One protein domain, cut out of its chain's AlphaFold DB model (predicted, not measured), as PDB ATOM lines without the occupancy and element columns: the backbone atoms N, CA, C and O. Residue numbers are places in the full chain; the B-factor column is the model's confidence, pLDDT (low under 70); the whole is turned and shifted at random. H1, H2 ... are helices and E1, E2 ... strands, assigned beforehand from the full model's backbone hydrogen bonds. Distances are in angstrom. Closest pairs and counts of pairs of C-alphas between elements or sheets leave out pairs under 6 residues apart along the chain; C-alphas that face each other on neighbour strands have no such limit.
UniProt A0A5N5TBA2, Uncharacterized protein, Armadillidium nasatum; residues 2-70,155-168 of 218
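This is residues 2 to 70 and 155 to 168 of the 218 residues of an uncharacterized protein of Armadillidium nasatum (UniProt A0A5N5TBA2). A small antiparallel sheet, E2 - E1 - E5, has the long helix H1 along one face, while the two-strand hairpin E3 and E4 lies on the side of the sheet away from H1. Residues 63 to 70, including the last two of H1, stick out, and the unnamed stretch 155 to 168 pairs briefly with E5. The printed part has 83 residues, under half of them in named elements, in the order E1 E2 E3 E4 E5 H1, class mixed. It is compact, with a radius of gyration of the C-alphas of 13.4 A and spans of 40 by 33 by 22 A.

E1, residues 5 to 9, and E2, residues 16 to 20, form an antiparallel hairpin, with N 8 and O 17 2.9 A apart. E5, residues 43 to 45, is antiparallel to E1, with N 7 and O 43 2.8 A apart. H1, residues 47 to 64, is on this sheet in two layers, helix on one face, at a height over the sheet of 8.0 A. It lies over E1 and runs along the strands, at 7 degrees to E1 on the local plane. The closest C-alphas of E2 and H1, Phe 16 and Val 54, are 5.7 A apart. In H1 every O i to N i+4 pair is within hydrogen-bond range. E3, residues 26 to 28, and E4, residues 35 to 37, form a second antiparallel hairpin, with N 27 and O 36 2.8 A apart. Both are apart from H1.

E1 spans 13.5 A from C-alpha 5 at (48.963, 142.113, -6.641), and E2 13.4 A. H1 spans 25.7 A, ending at C-alpha 64 (61.552, 119.710, -9.161).

Residues 71 to 154 are cut out, and C-alphas 70 and 155 are 42.5 A apart. No link is long. In this model pLDDT is under 70 at residues 64 to 70 and 155 to 168.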
ATOM      1  N   PRO A   2      41.157 149.649  -4.334       81.31
ATOM      2  CA  PRO A   2      41.750 148.342  -4.068       81.31
ATOM      3  C   PRO A   2      43.091 148.206  -4.794       81.31
ATOM      4  O   PRO A   2      43.259 148.670  -5.922       81.31
ATOM      5  N   GLN A   3      44.065 147.621  -4.108       91.00
ATOM      6  CA  GLN A   3      45.433 147.493  -4.588       91.00
ATOM      7  C   GLN A   3      45.641 146.098  -5.174       91.00
ATOM      8  O   GLN A   3      45.430 145.098  -4.490       91.00
ATOM      9  N   GLU A   4      46.043 146.030  -6.440       93.38
ATOM     10  CA  GLU A   4      46.259 144.758  -7.128       93.38
ATOM     11  C   GLU A   4      47.655 144.188  -6.870       93.38
ATOM     12  O   GLU A   4      48.653 144.917  -6.795       93.38
ATOM     13  N   PHE A   5      47.725 142.861  -6.797       96.75
ATOM     14  CA  PHE A   5      48.963 142.113  -6.641       96.75
ATOM     15  C   PHE A   5      49.181 141.174  -7.827       96.75
ATOM     16  O   PHE A   5      48.241 140.664  -8.436       96.75
ATOM     17  N   LEU A   6      50.453 140.951  -8.144       96.44
ATOM     18  CA  LEU A   6      50.926 140.102  -9.227       96.44
ATOM     19  C   LEU A   6      51.900 139.071  -8.673       96.44
ATOM     20  O   LEU A   6      52.739 139.385  -7.827       96.44
ATOM     21  N   VAL A   7      51.848 137.861  -9.216       97.62
ATOM     22  CA  VAL A   7      52.844 136.821  -8.962       97.62
ATOM     23  C   VAL A   7      53.874 136.817 -10.088       97.62
ATOM     24  O   VAL A   7      53.529 136.681 -11.265       97.62
ATOM     25  N   VAL A   8      55.147 136.966  -9.721       97.19
ATOM     26  CA  VAL A   8      56.293 137.060 -10.637       97.19
ATOM     27  C   VAL A   8      57.372 136.046 -10.272       97.19
ATOM     28  O   VAL A   8      57.518 135.692  -9.106       97.19
ATOM     29  N   ARG A   9      58.156 135.597 -11.258       96.88
ATOM     30  CA  ARG A   9      59.318 134.715 -11.056       96.88
ATOM     31  C   ARG A   9      60.607 135.514 -11.201       96.88
ATOM     32  O   ARG A   9      60.777 136.231 -12.187       96.88
ATOM     33  N   CYS A  10      61.513 135.386 -10.237       96.50
ATOM     34  CA  CYS A  10      62.848 135.972 -10.335       96.50
ATOM     35  C   CYS A  10      63.680 135.255 -11.411       96.50
ATOM     36  O   CYS A  10      63.692 134.033 -11.443       96.50
ATOM     37  N   TYR A  11      64.423 135.971 -12.256       95.50
ATOM     38  CA  TYR A  11      65.275 135.334 -13.267       95.50
ATOM     39  C   TYR A  11      66.506 134.648 -12.654       95.50
ATOM     40  O   TYR A  11      66.938 133.622 -13.157       95.50
ATOM     41  N   SER A  12      67.060 135.214 -11.574       95.62
ATOM     42  CA  SER A  12      68.285 134.718 -10.932       95.62
ATOM     43  C   SER A  12      67.994 133.513 -10.029       95.62
ATOM     44  O   SER A  12      68.323 132.388 -10.382       95.62
ATOM     45  N   CYS A  13      67.296 133.708  -8.905       94.62
ATOM     46  CA  CYS A  13      67.015 132.614  -7.966       94.62
ATOM     47  C   CYS A  13      65.782 131.769  -8.330       94.62
ATOM     48  O   CYS A  13      65.440 130.834  -7.609       94.62
ATOM     49  N   GLN A  14      65.062 132.107  -9.408       94.94
ATOM     50  CA  GLN A  14      63.871 131.383  -9.881       94.94
ATOM     51  C   GLN A  14      62.707 131.286  -8.878       94.94
ATOM     52  O   GLN A  14      61.752 130.558  -9.117       94.94
ATOM     53  N   THR A  15      62.758 132.009  -7.757       96.31
ATOM     54  CA  THR A  15      61.706 132.007  -6.729       96.31
ATOM     55  C   THR A  15      60.520 132.863  -7.158       96.31
ATOM     56  O   THR A  15      60.699 133.977  -7.672       96.31
ATOM     57  N   PHE A  16      59.313 132.356  -6.912       97.31
ATOM     58  CA  PHE A  16      58.067 133.078  -7.128       97.31
ATOM     59  C   PHE A  16      57.789 134.032  -5.972       97.31
ATOM     60  O   PHE A  16      57.975 133.689  -4.805       97.31
ATOM     61  N   GLN A  17      57.369 135.249  -6.299       97.50
ATOM     62  CA  GLN A  17      57.173 136.334  -5.345       97.50
ATOM     63  C   GLN A  17      55.937 137.151  -5.696       97.50
ATOM     64  O   GLN A  17      55.578 137.301  -6.864       97.50
ATOM     65  N   ILE A  18      55.325 137.725  -4.663       97.06
ATOM     66  CA  ILE A  18      54.237 138.685  -4.813       97.06
ATOM     67  C   ILE A  18      54.835 140.075  -4.973       97.06
ATOM     68  O   ILE A  18      55.661 140.512  -4.166       97.06
ATOM     69  N   HIS A  19      54.367 140.787  -5.986       96.31
ATOM     70  CA  HIS A  19      54.685 142.180  -6.218       96.31
ATOM     71  C   HIS A  19      53.395 142.974  -6.375       96.31
ATOM     72  O   HIS A  19      52.494 142.586  -7.113       96.31
ATOM     73  N   GLN A  20      53.310 144.093  -5.672       95.12
ATOM     74  CA  GLN A  20      52.205 145.019  -5.835       95.12
ATOM     75  C   GLN A  20      52.295 145.689  -7.208       95.12
ATOM     76  O   GLN A  20      53.381 146.101  -7.613       95.12
ATOM     77  N   THR A  21      51.182 145.825  -7.926       92.25
ATOM     78  CA  THR A  21      51.195 146.477  -9.237       92.25
ATOM     79  C   THR A  21      51.646 147.931  -9.098       92.25
ATOM     80  O   THR A  21      51.028 148.735  -8.400       92.25
ATOM     81  N   ARG A  22      52.734 148.272  -9.791       90.75
ATOM     82  CA  ARG A  22      53.210 149.643  -9.979       90.75
ATOM     83  C   ARG A  22      53.269 149.970 -11.468       90.75
ATOM     84  O   ARG A  22      53.240 149.073 -12.315       90.75
ATOM     85  N   LYS A  23      53.353 151.266 -11.776       89.38
ATOM     86  CA  LYS A  23      53.482 151.769 -13.153       89.38
ATOM     87  C   LYS A  23      54.829 151.383 -13.766       89.38
ATOM     88  O   LYS A  23      54.903 151.081 -14.953       89.38
ATOM     89  N   ASP A  24      55.884 151.351 -12.954       87.44
ATOM     90  CA  ASP A  24      57.182 150.830 -13.346       87.44
ATOM     91  C   ASP A  24      57.128 149.298 -13.370       87.44
ATOM     92  O   ASP A  24      56.938 148.632 -12.358       87.44
ATOM     93  N   CYS A  25      57.289 148.702 -14.551       90.12
ATOM     94  CA  CYS A  25      57.266 147.250 -14.765       90.12
ATOM     95  C   CYS A  25      58.528 146.543 -14.213       90.12
ATOM     96  O   CYS A  25      59.021 145.577 -14.797       90.12
ATOM     97  N   LYS A  26      59.077 147.039 -13.097       94.19
ATOM     98  CA  LYS A  26      60.317 146.612 -12.445       94.19
ATOM     99  C   LYS A  26      60.010 146.135 -11.025       94.19
ATOM    100  O   LYS A  26      59.174 146.713 -10.343       94.19
ATOM    101  N   PHE A  27      60.713 145.107 -10.569       96.38
ATOM    102  CA  PHE A  27      60.657 144.645  -9.184       96.38
ATOM    103  C   PHE A  27      62.046 144.235  -8.697       96.38
ATOM    104  O   PHE A  27      62.938 143.943  -9.493       96.38
ATOM    105  N   VAL A  28      62.233 144.226  -7.382       97.25
ATOM    106  CA  VAL A  28      63.452 143.734  -6.734       97.25
ATOM    107  C   VAL A  28      63.133 142.391  -6.096       97.25
ATOM    108  O   VAL A  28      62.124 142.261  -5.402       97.25
ATOM    109  N   CYS A  29      63.960 141.382  -6.361       97.50
ATOM    110  CA  CYS A  29      63.842 140.093  -5.693       97.50
ATOM    111  C   CYS A  29      64.186 140.248  -4.208       97.50
ATOM    112  O   CYS A  29      65.286 140.677  -3.882       97.50
ATOM    113  N   LYS A  30      63.285 139.851  -3.310       96.31
ATOM    114  CA  LYS A  30      63.513 139.903  -1.857       96.31
ATOM    115  C   LYS A  30      64.510 138.854  -1.355       96.31
ATOM    116  O   LYS A  30      65.008 138.995  -0.250       96.31
ATOM    117  N   ILE A  31      64.778 137.817  -2.151       96.25
ATOM    118  CA  ILE A  31      65.697 136.728  -1.792       96.25
ATOM    119  C   ILE A  31      67.127 137.048  -2.235       96.25
ATOM    120  O   ILE A  31      68.036 137.026  -1.422       96.25
ATOM    121  N   CYS A  32      67.336 137.378  -3.514       97.31
ATOM    122  CA  CYS A  32      68.676 137.651  -4.050       97.31
ATOM    123  C   CYS A  32      68.998 139.142  -4.250       97.31
ATOM    124  O   CYS A  32      70.077 139.467  -4.726       97.31
ATOM    125  N   GLY A  33      68.069 140.061  -3.969       97.38
ATOM    126  CA  GLY A  33      68.293 141.511  -4.080       97.38
ATOM    127  C   GLY A  33      68.337 142.071  -5.507       97.38
ATOM    128  O   GLY A  33      68.413 143.282  -5.698       97.38
ATOM    129  N   VAL A  34      68.255 141.226  -6.538       97.44
ATOM    130  CA  VAL A  34      68.405 141.666  -7.930       97.44
ATOM    131  C   VAL A  34      67.182 142.456  -8.414       97.44
ATOM    132  O   VAL A  34      66.042 141.973  -8.363       97.44
ATOM    133  N   LYS A  35      67.431 143.660  -8.945       96.50
ATOM    134  CA  LYS A  35      66.438 144.497  -9.636       96.50
ATOM    135  C   LYS A  35      66.240 144.004 -11.067       96.50
ATOM    136  O   LYS A  35      67.195 143.878 -11.823       96.50
ATOM    137  N   GLN A  36      64.995 143.752 -11.455       95.62
ATOM    138  CA  GLN A  36      64.671 143.137 -12.742       95.62
ATOM    139  C   GLN A  36      63.339 143.633 -13.308       95.62
ATOM    140  O   GLN A  36      62.465 144.099 -12.576       95.62
ATOM    141  N   SER A  37      63.172 143.534 -14.627       95.12
ATOM    142  CA  SER A  37      61.885 143.768 -15.280       95.12
ATOM    143  C   SER A  37      60.977 142.543 -15.157       95.12
ATOM    144  O   SER A  37      61.423 141.393 -15.163       95.12
ATOM    145  N   ARG A  38      59.671 142.783 -15.044       91.12
ATOM    146  CA  ARG A  38      58.661 141.726 -15.032       91.12
ATOM    147  C   ARG A  38      58.430 141.225 -16.460       91.12
ATOM    148  O   ARG A  38      57.832 141.936 -17.258       91.12
ATOM    149  N   LYS A  39      58.887 140.005 -16.764       88.06
ATOM    150  CA  LYS A  39      58.696 139.358 -18.079       88.06
ATOM    151  C   LYS A  39      57.359 138.626 -18.208       88.06
ATOM    152  O   LYS A  39      56.734 138.671 -19.255       88.06
ATOM    153  N   LYS A  40      56.934 137.935 -17.147       91.75
ATOM    154  CA  LYS A  40      55.703 137.136 -17.118       91.75
ATOM    155  C   LYS A  40      54.983 137.325 -15.789       91.75
ATOM    156  O   LYS A  40      55.622 137.371 -14.736       91.75
ATOM    157  N   VAL A  41      53.661 137.433 -15.861       95.12
ATOM    158  CA  VAL A  41      52.755 137.400 -14.710       95.12
ATOM    159  C   VAL A  41      52.151 136.002 -14.649       95.12
ATOM    160  O   VAL A  41      51.599 135.533 -15.639       95.12
ATOM    161  N   TYR A  42      52.272 135.331 -13.507       95.62
ATOM    162  CA  TYR A  42      51.757 133.970 -13.320       95.62
ATOM    163  C   TYR A  42      50.333 133.966 -12.754       95.62
ATOM    164  O   TYR A  42      49.518 133.123 -13.120       95.62
ATOM    165  N   ALA A  43      50.025 134.936 -11.898       96.06
ATOM    166  CA  ALA A  43      48.693 135.184 -11.363       96.06
ATOM    167  C   ALA A  43      48.536 136.670 -11.031       96.06
ATOM    168  O   ALA A  43      49.528 137.368 -10.793       96.06
ATOM    169  N   GLN A  44      47.293 137.136 -11.014       95.62
ATOM    170  CA  GLN A  44      46.909 138.492 -10.628       95.62
ATOM    171  C   GLN A  44      45.636 138.420  -9.786       95.62
ATOM    172  O   GLN A  44      44.728 137.655 -10.117       95.62
ATOM    173  N   GLY A  45      45.570 139.222  -8.727       94.88
ATOM    174  CA  GLY A  45      44.380 139.322  -7.888       94.88
ATOM    175  C   GLY A  45      44.680 139.911  -6.518       94.88
ATOM    176  O   GLY A  45      45.595 140.726  -6.349       94.88
ATOM    177  N   ASN A  46      43.911 139.466  -5.528       94.81
ATOM    178  CA  ASN A  46      44.026 139.924  -4.152       94.81
ATOM    179  C   ASN A  46      45.287 139.341  -3.493       94.81
ATOM    180  O   ASN A  46      45.810 138.293  -3.879       94.81
ATOM    181  N   SER A  47      45.777 140.011  -2.445       94.31
ATOM    182  CA  SER A  47      46.991 139.582  -1.735       94.31
ATOM    183  C   SER A  47      46.866 138.163  -1.158       94.31
ATOM    184  O   SER A  47      47.836 137.407  -1.165       94.31
ATOM    185  N   LYS A  48      45.665 137.783  -0.695       95.75
ATOM    186  CA  LYS A  48      45.379 136.447  -0.150       95.75
ATOM    187  C   LYS A  48      45.597 135.356  -1.200       95.75
ATOM    188  O   LYS A  48      46.390 134.452  -0.959       95.75
ATOM    189  N   ASP A  49      44.982 135.484  -2.369       95.62
ATOM    190  CA  ASP A  49      45.071 134.460  -3.414       95.62
ATOM    191  C   ASP A  49      46.481 134.394  -4.004       95.62
ATOM    192  O   ASP A  49      47.026 133.310  -4.207       95.62
ATOM    193  N   CYS A  50      47.141 135.547  -4.173       96.56
ATOM    194  CA  CYS A  50      48.535 135.587  -4.613       96.56
ATOM    195  C   CYS A  50      49.478 134.856  -3.643       96.56
ATOM    196  O   CYS A  50      50.422 134.211  -4.097       96.56
ATOM    197  N   ARG A  51      49.239 134.936  -2.324       97.31
ATOM    198  CA  ARG A  51      50.015 134.188  -1.315       97.31
ATOM    199  C   ARG A  51      49.869 132.685  -1.490       97.31
ATOM    200  O   ARG A  51      50.890 132.007  -1.543       97.31
ATOM    201  N   ILE A  52      48.640 132.200  -1.656       97.38
ATOM    202  CA  ILE A  52      48.361 130.773  -1.877       97.38
ATOM    203  C   ILE A  52      49.060 130.291  -3.154       97.38
ATOM    204  O   ILE A  52      49.762 129.283  -3.148       97.38
ATOM    205  N   VAL A  53      48.948 131.050  -4.248       97.44
ATOM    206  CA  VAL A  53      49.602 130.705  -5.519       97.44
ATOM    207  C   VAL A  53      51.127 130.673  -5.381       97.44
ATOM    208  O   VAL A  53      51.761 129.746  -5.878       97.44
ATOM    209  N   VAL A  54      51.734 131.648  -4.701       97.31
ATOM    210  CA  VAL A  54      53.191 131.680  -4.487       97.31
ATOM    211  C   VAL A  54      53.671 130.504  -3.645       97.31
ATOM    212  O   VAL A  54      54.704 129.923  -3.973       97.31
ATOM    213  N   GLN A  55      52.935 130.148  -2.592       97.31
ATOM    214  CA  GLN A  55      53.243 128.980  -1.766       97.31
ATOM    215  C   GLN A  55      53.245 127.708  -2.613       97.31
ATOM    216  O   GLN A  55      54.251 127.005  -2.638       97.31
ATOM    217  N   ASN A  56      52.185 127.478  -3.392       96.50
ATOM    218  CA  ASN A  56      52.075 126.300  -4.254       96.50
ATOM    219  C   ASN A  56      53.192 126.240  -5.305       96.50
ATOM    220  O   ASN A  56      53.832 125.207  -5.468       96.50
ATOM    221  N   LEU A  57      53.468 127.352  -5.992       96.00
ATOM    222  CA  LEU A  57      54.499 127.397  -7.034       96.00
ATOM    223  C   LEU A  57      55.911 127.173  -6.476       96.00
ATOM    224  O   LEU A  57      56.737 126.536  -7.126       96.00
ATOM    225  N   ASN A  58      56.209 127.700  -5.287       95.25
ATOM    226  CA  ASN A  58      57.507 127.478  -4.651       95.25
ATOM    227  C   ASN A  58      57.627 126.063  -4.060       95.25
ATOM    228  O   ASN A  58      58.716 125.505  -4.125       95.25
ATOM    229  N   ALA A  59      56.536 125.475  -3.557       94.06
ATOM    230  CA  ALA A  59      56.509 124.085  -3.095       94.06
ATOM    231  C   ALA A  59      56.727 123.092  -4.250       94.06
ATOM    232  O   ALA A  59      57.489 122.142  -4.119       94.06
ATOM    233  N   GLN A  60      56.122 123.342  -5.415       90.94
ATOM    234  CA  GLN A  60      56.379 122.541  -6.619       90.94
ATOM    235  C   GLN A  60      57.830 122.669  -7.077       90.94
ATOM    236  O   GLN A  60      58.489 121.670  -7.338       90.94
ATOM    237  N   LYS A  61      58.367 123.893  -7.075       86.62
ATOM    238  CA  LYS A  61      59.777 124.120  -7.393       86.62
ATOM    239  C   LYS A  61      60.707 123.331  -6.461       86.62
ATOM    240  O   LYS A  61      61.708 122.815  -6.933       86.62
ATOM    241  N   SER A  62      60.433 123.238  -5.158       79.62
ATOM    242  CA  SER A  62      61.294 122.435  -4.272       79.62
ATOM    243  C   SER A  62      61.278 120.943  -4.602       79.62
ATOM    244  O   SER A  62      62.292 120.300  -4.379       79.62
ATOM    245  N   LEU A  63      60.187 120.417  -5.171       74.00
ATOM    246  CA  LEU A  63      60.127 119.030  -5.645       74.00
ATOM    247  C   LEU A  63      60.954 118.851  -6.925       74.00
ATOM    248  O   LEU A  63      61.751 117.929  -7.017       74.00
ATOM    249  N   ASP A  64      60.836 119.782  -7.877       68.25
ATOM    250  CA  ASP A  64      61.552 119.710  -9.161       68.25
ATOM    251  C   ASP A  64      63.086 119.824  -9.015       68.25
ATOM    252  O   ASP A  64      63.830 119.404  -9.899       68.25
ATOM    253  N   PHE A  65      63.564 120.433  -7.925       61.16
ATOM    254  CA  PHE A  65      64.988 120.646  -7.640       61.16
ATOM    255  C   PHE A  65      65.488 119.849  -6.421       61.16
ATOM    256  O   PHE A  65      66.604 120.101  -5.965       61.16
ATOM    257  N   GLY A  66      64.689 118.924  -5.876       52.50
ATOM    258  CA  GLY A  66      64.983 118.287  -4.593       52.50
ATOM    259  C   GLY A  66      64.308 116.936  -4.385       52.50
ATOM    260  O   GLY A  66      63.362 116.838  -3.611       52.50
ATOM    261  N   ASP A  67      64.911 115.886  -4.943       48.62
ATOM    262  CA  ASP A  67      64.846 114.522  -4.386       48.62
ATOM    263  C   ASP A  67      65.656 114.385  -3.073       48.62
ATOM    264  O   ASP A  67      65.855 113.286  -2.564       48.62
ATOM    265  N   GLU A  68      66.132 115.481  -2.474       52.28
ATOM    266  CA  GLU A  68      66.955 115.425  -1.264       52.28
ATOM    267  C   GLU A  68      66.757 116.658  -0.369       52.28
ATOM    268  O   GLU A  68      67.648 117.480  -0.209       52.28
ATOM    269  N   ILE A  69      65.570 116.810   0.219       52.53
ATOM    270  CA  ILE A  69      65.404 117.408   1.556       52.53
ATOM    271  C   ILE A  69      64.264 116.639   2.233       52.53
ATOM    272  O   ILE A  69      63.077 116.891   2.026       52.53
ATOM    273  N   SER A  70      64.657 115.638   3.020       48.00
ATOM    274  CA  SER A  70      63.789 114.960   3.979       48.00
ATOM    275  C   SER A  70      63.411 115.965   5.066       48.00
ATOM    276  O   SER A  70      64.226 116.310   5.920       48.00
ATOM    277  N   LEU A 155      51.922 146.612 -21.945       48.88
ATOM    278  CA  LEU A 155      50.679 145.853 -22.136       48.88
ATOM    279  C   LEU A 155      50.605 145.088 -23.467       48.88
ATOM    280  O   LEU A 155      49.676 144.310 -23.637       48.88
ATOM    281  N   SER A 156      51.546 145.246 -24.405       43.06
ATOM    282  CA  SER A 156      51.369 144.651 -25.741       43.06
ATOM    283  C   SER A 156      51.921 143.236 -25.923       43.06
ATOM    284  O   SER A 156      51.450 142.557 -26.823       43.06
ATOM    285  N   ASN A 157      52.824 142.728 -25.069       41.34
ATOM    286  CA  ASN A 157      53.504 141.448 -25.355       41.34
ATOM    287  C   ASN A 157      53.494 140.397 -24.218       41.34
ATOM    288  O   ASN A 157      54.342 139.505 -24.217       41.34
ATOM    289  N   SER A 158      52.588 140.447 -23.228       42.03
ATOM    290  CA  SER A 158      52.581 139.411 -22.161       42.03
ATOM    291  C   SER A 158      51.216 139.002 -21.597       42.03
ATOM    292  O   SER A 158      51.164 138.342 -20.561       42.03
ATOM    293  N   PHE A 159      50.109 139.312 -22.279       40.91
ATOM    294  CA  PHE A 159      48.806 138.705 -21.975       40.91
ATOM    295  C   PHE A 159      48.721 137.271 -22.521       40.91
ATOM    296  O   PHE A 159      47.846 136.948 -23.313       40.91
ATOM    297  N   THR A 160      49.634 136.390 -22.120       42.47
ATOM    298  CA  THR A 160      49.456 134.949 -22.316       42.47
ATOM    299  C   THR A 160      49.293 134.290 -20.948       42.47
ATOM    300  O   THR A 160      50.237 134.109 -20.180       42.47
ATOM    301  N   THR A 161      48.032 133.977 -20.637       48.91
ATOM    302  CA  THR A 161      47.624 132.965 -19.645       48.91
ATOM    303  C   THR A 161      47.940 133.271 -18.170       48.91
ATOM    304  O   THR A 161      48.291 132.372 -17.410       48.91
ATOM    305  N   ALA A 162      47.791 134.517 -17.709       54.31
ATOM    306  CA  ALA A 162      47.706 134.765 -16.264       54.31
ATOM    307  C   ALA A 162      46.281 134.435 -15.783       54.31
ATOM    308  O   ALA A 162      45.324 135.076 -16.220       54.31
ATOM    309  N   LYS A 163      46.126 133.446 -14.889       65.44
ATOM    310  CA  LYS A 163      44.828 133.162 -14.250       65.44
ATOM    311  C   LYS A 163      44.440 134.375 -13.396       65.44
ATOM    312  O   LYS A 163      45.106 134.669 -12.402       65.44
ATOM    313  N   ARG A 164      43.405 135.107 -13.819       69.75
ATOM    314  CA  ARG A 164      42.745 136.133 -13.002       69.75
ATOM    315  C   ARG A 164      41.713 135.443 -12.126       69.75
ATOM    316  O   ARG A 164      40.847 134.745 -12.644       69.75
ATOM    317  N   PHE A 165      41.817 135.644 -10.822       57.22
ATOM    318  CA  PHE A 165      40.816 135.184  -9.869       57.22
ATOM    319  C   PHE A 165      39.938 136.387  -9.517       57.22
ATOM    320  O   PHE A 165      40.440 137.380  -8.996       57.22
ATOM    321  N   HIS A 166      38.657 136.328  -9.878       46.34
ATOM    322  CA  HIS A 166      37.637 137.235  -9.348       46.34
ATOM    323  C   HIS A 166      36.938 136.541  -8.184       46.34
ATOM    324  O   HIS A 166      36.763 135.324  -8.236       46.34
ATOM    325  N   ASP A 167      36.588 137.322  -7.158       45.25
ATOM    326  CA  ASP A 167      36.006 136.884  -5.887       45.25
ATOM    327  C   ASP A 167      34.898 135.843  -6.103       45.25
ATOM    328  O   ASP A 167      33.759 136.146  -6.450       45.25
ATOM    329  N   GLY A 168      35.277 134.581  -5.945       40.06
ATOM    330  CA  GLY A 168      34.455 133.433  -6.266       40.06
ATOM    331  C   GLY A 168      35.165 132.195  -5.757       40.06
ATOM    332  O   GLY A 168      36.079 131.702  -6.405       40.06
TER     333      GLY A 168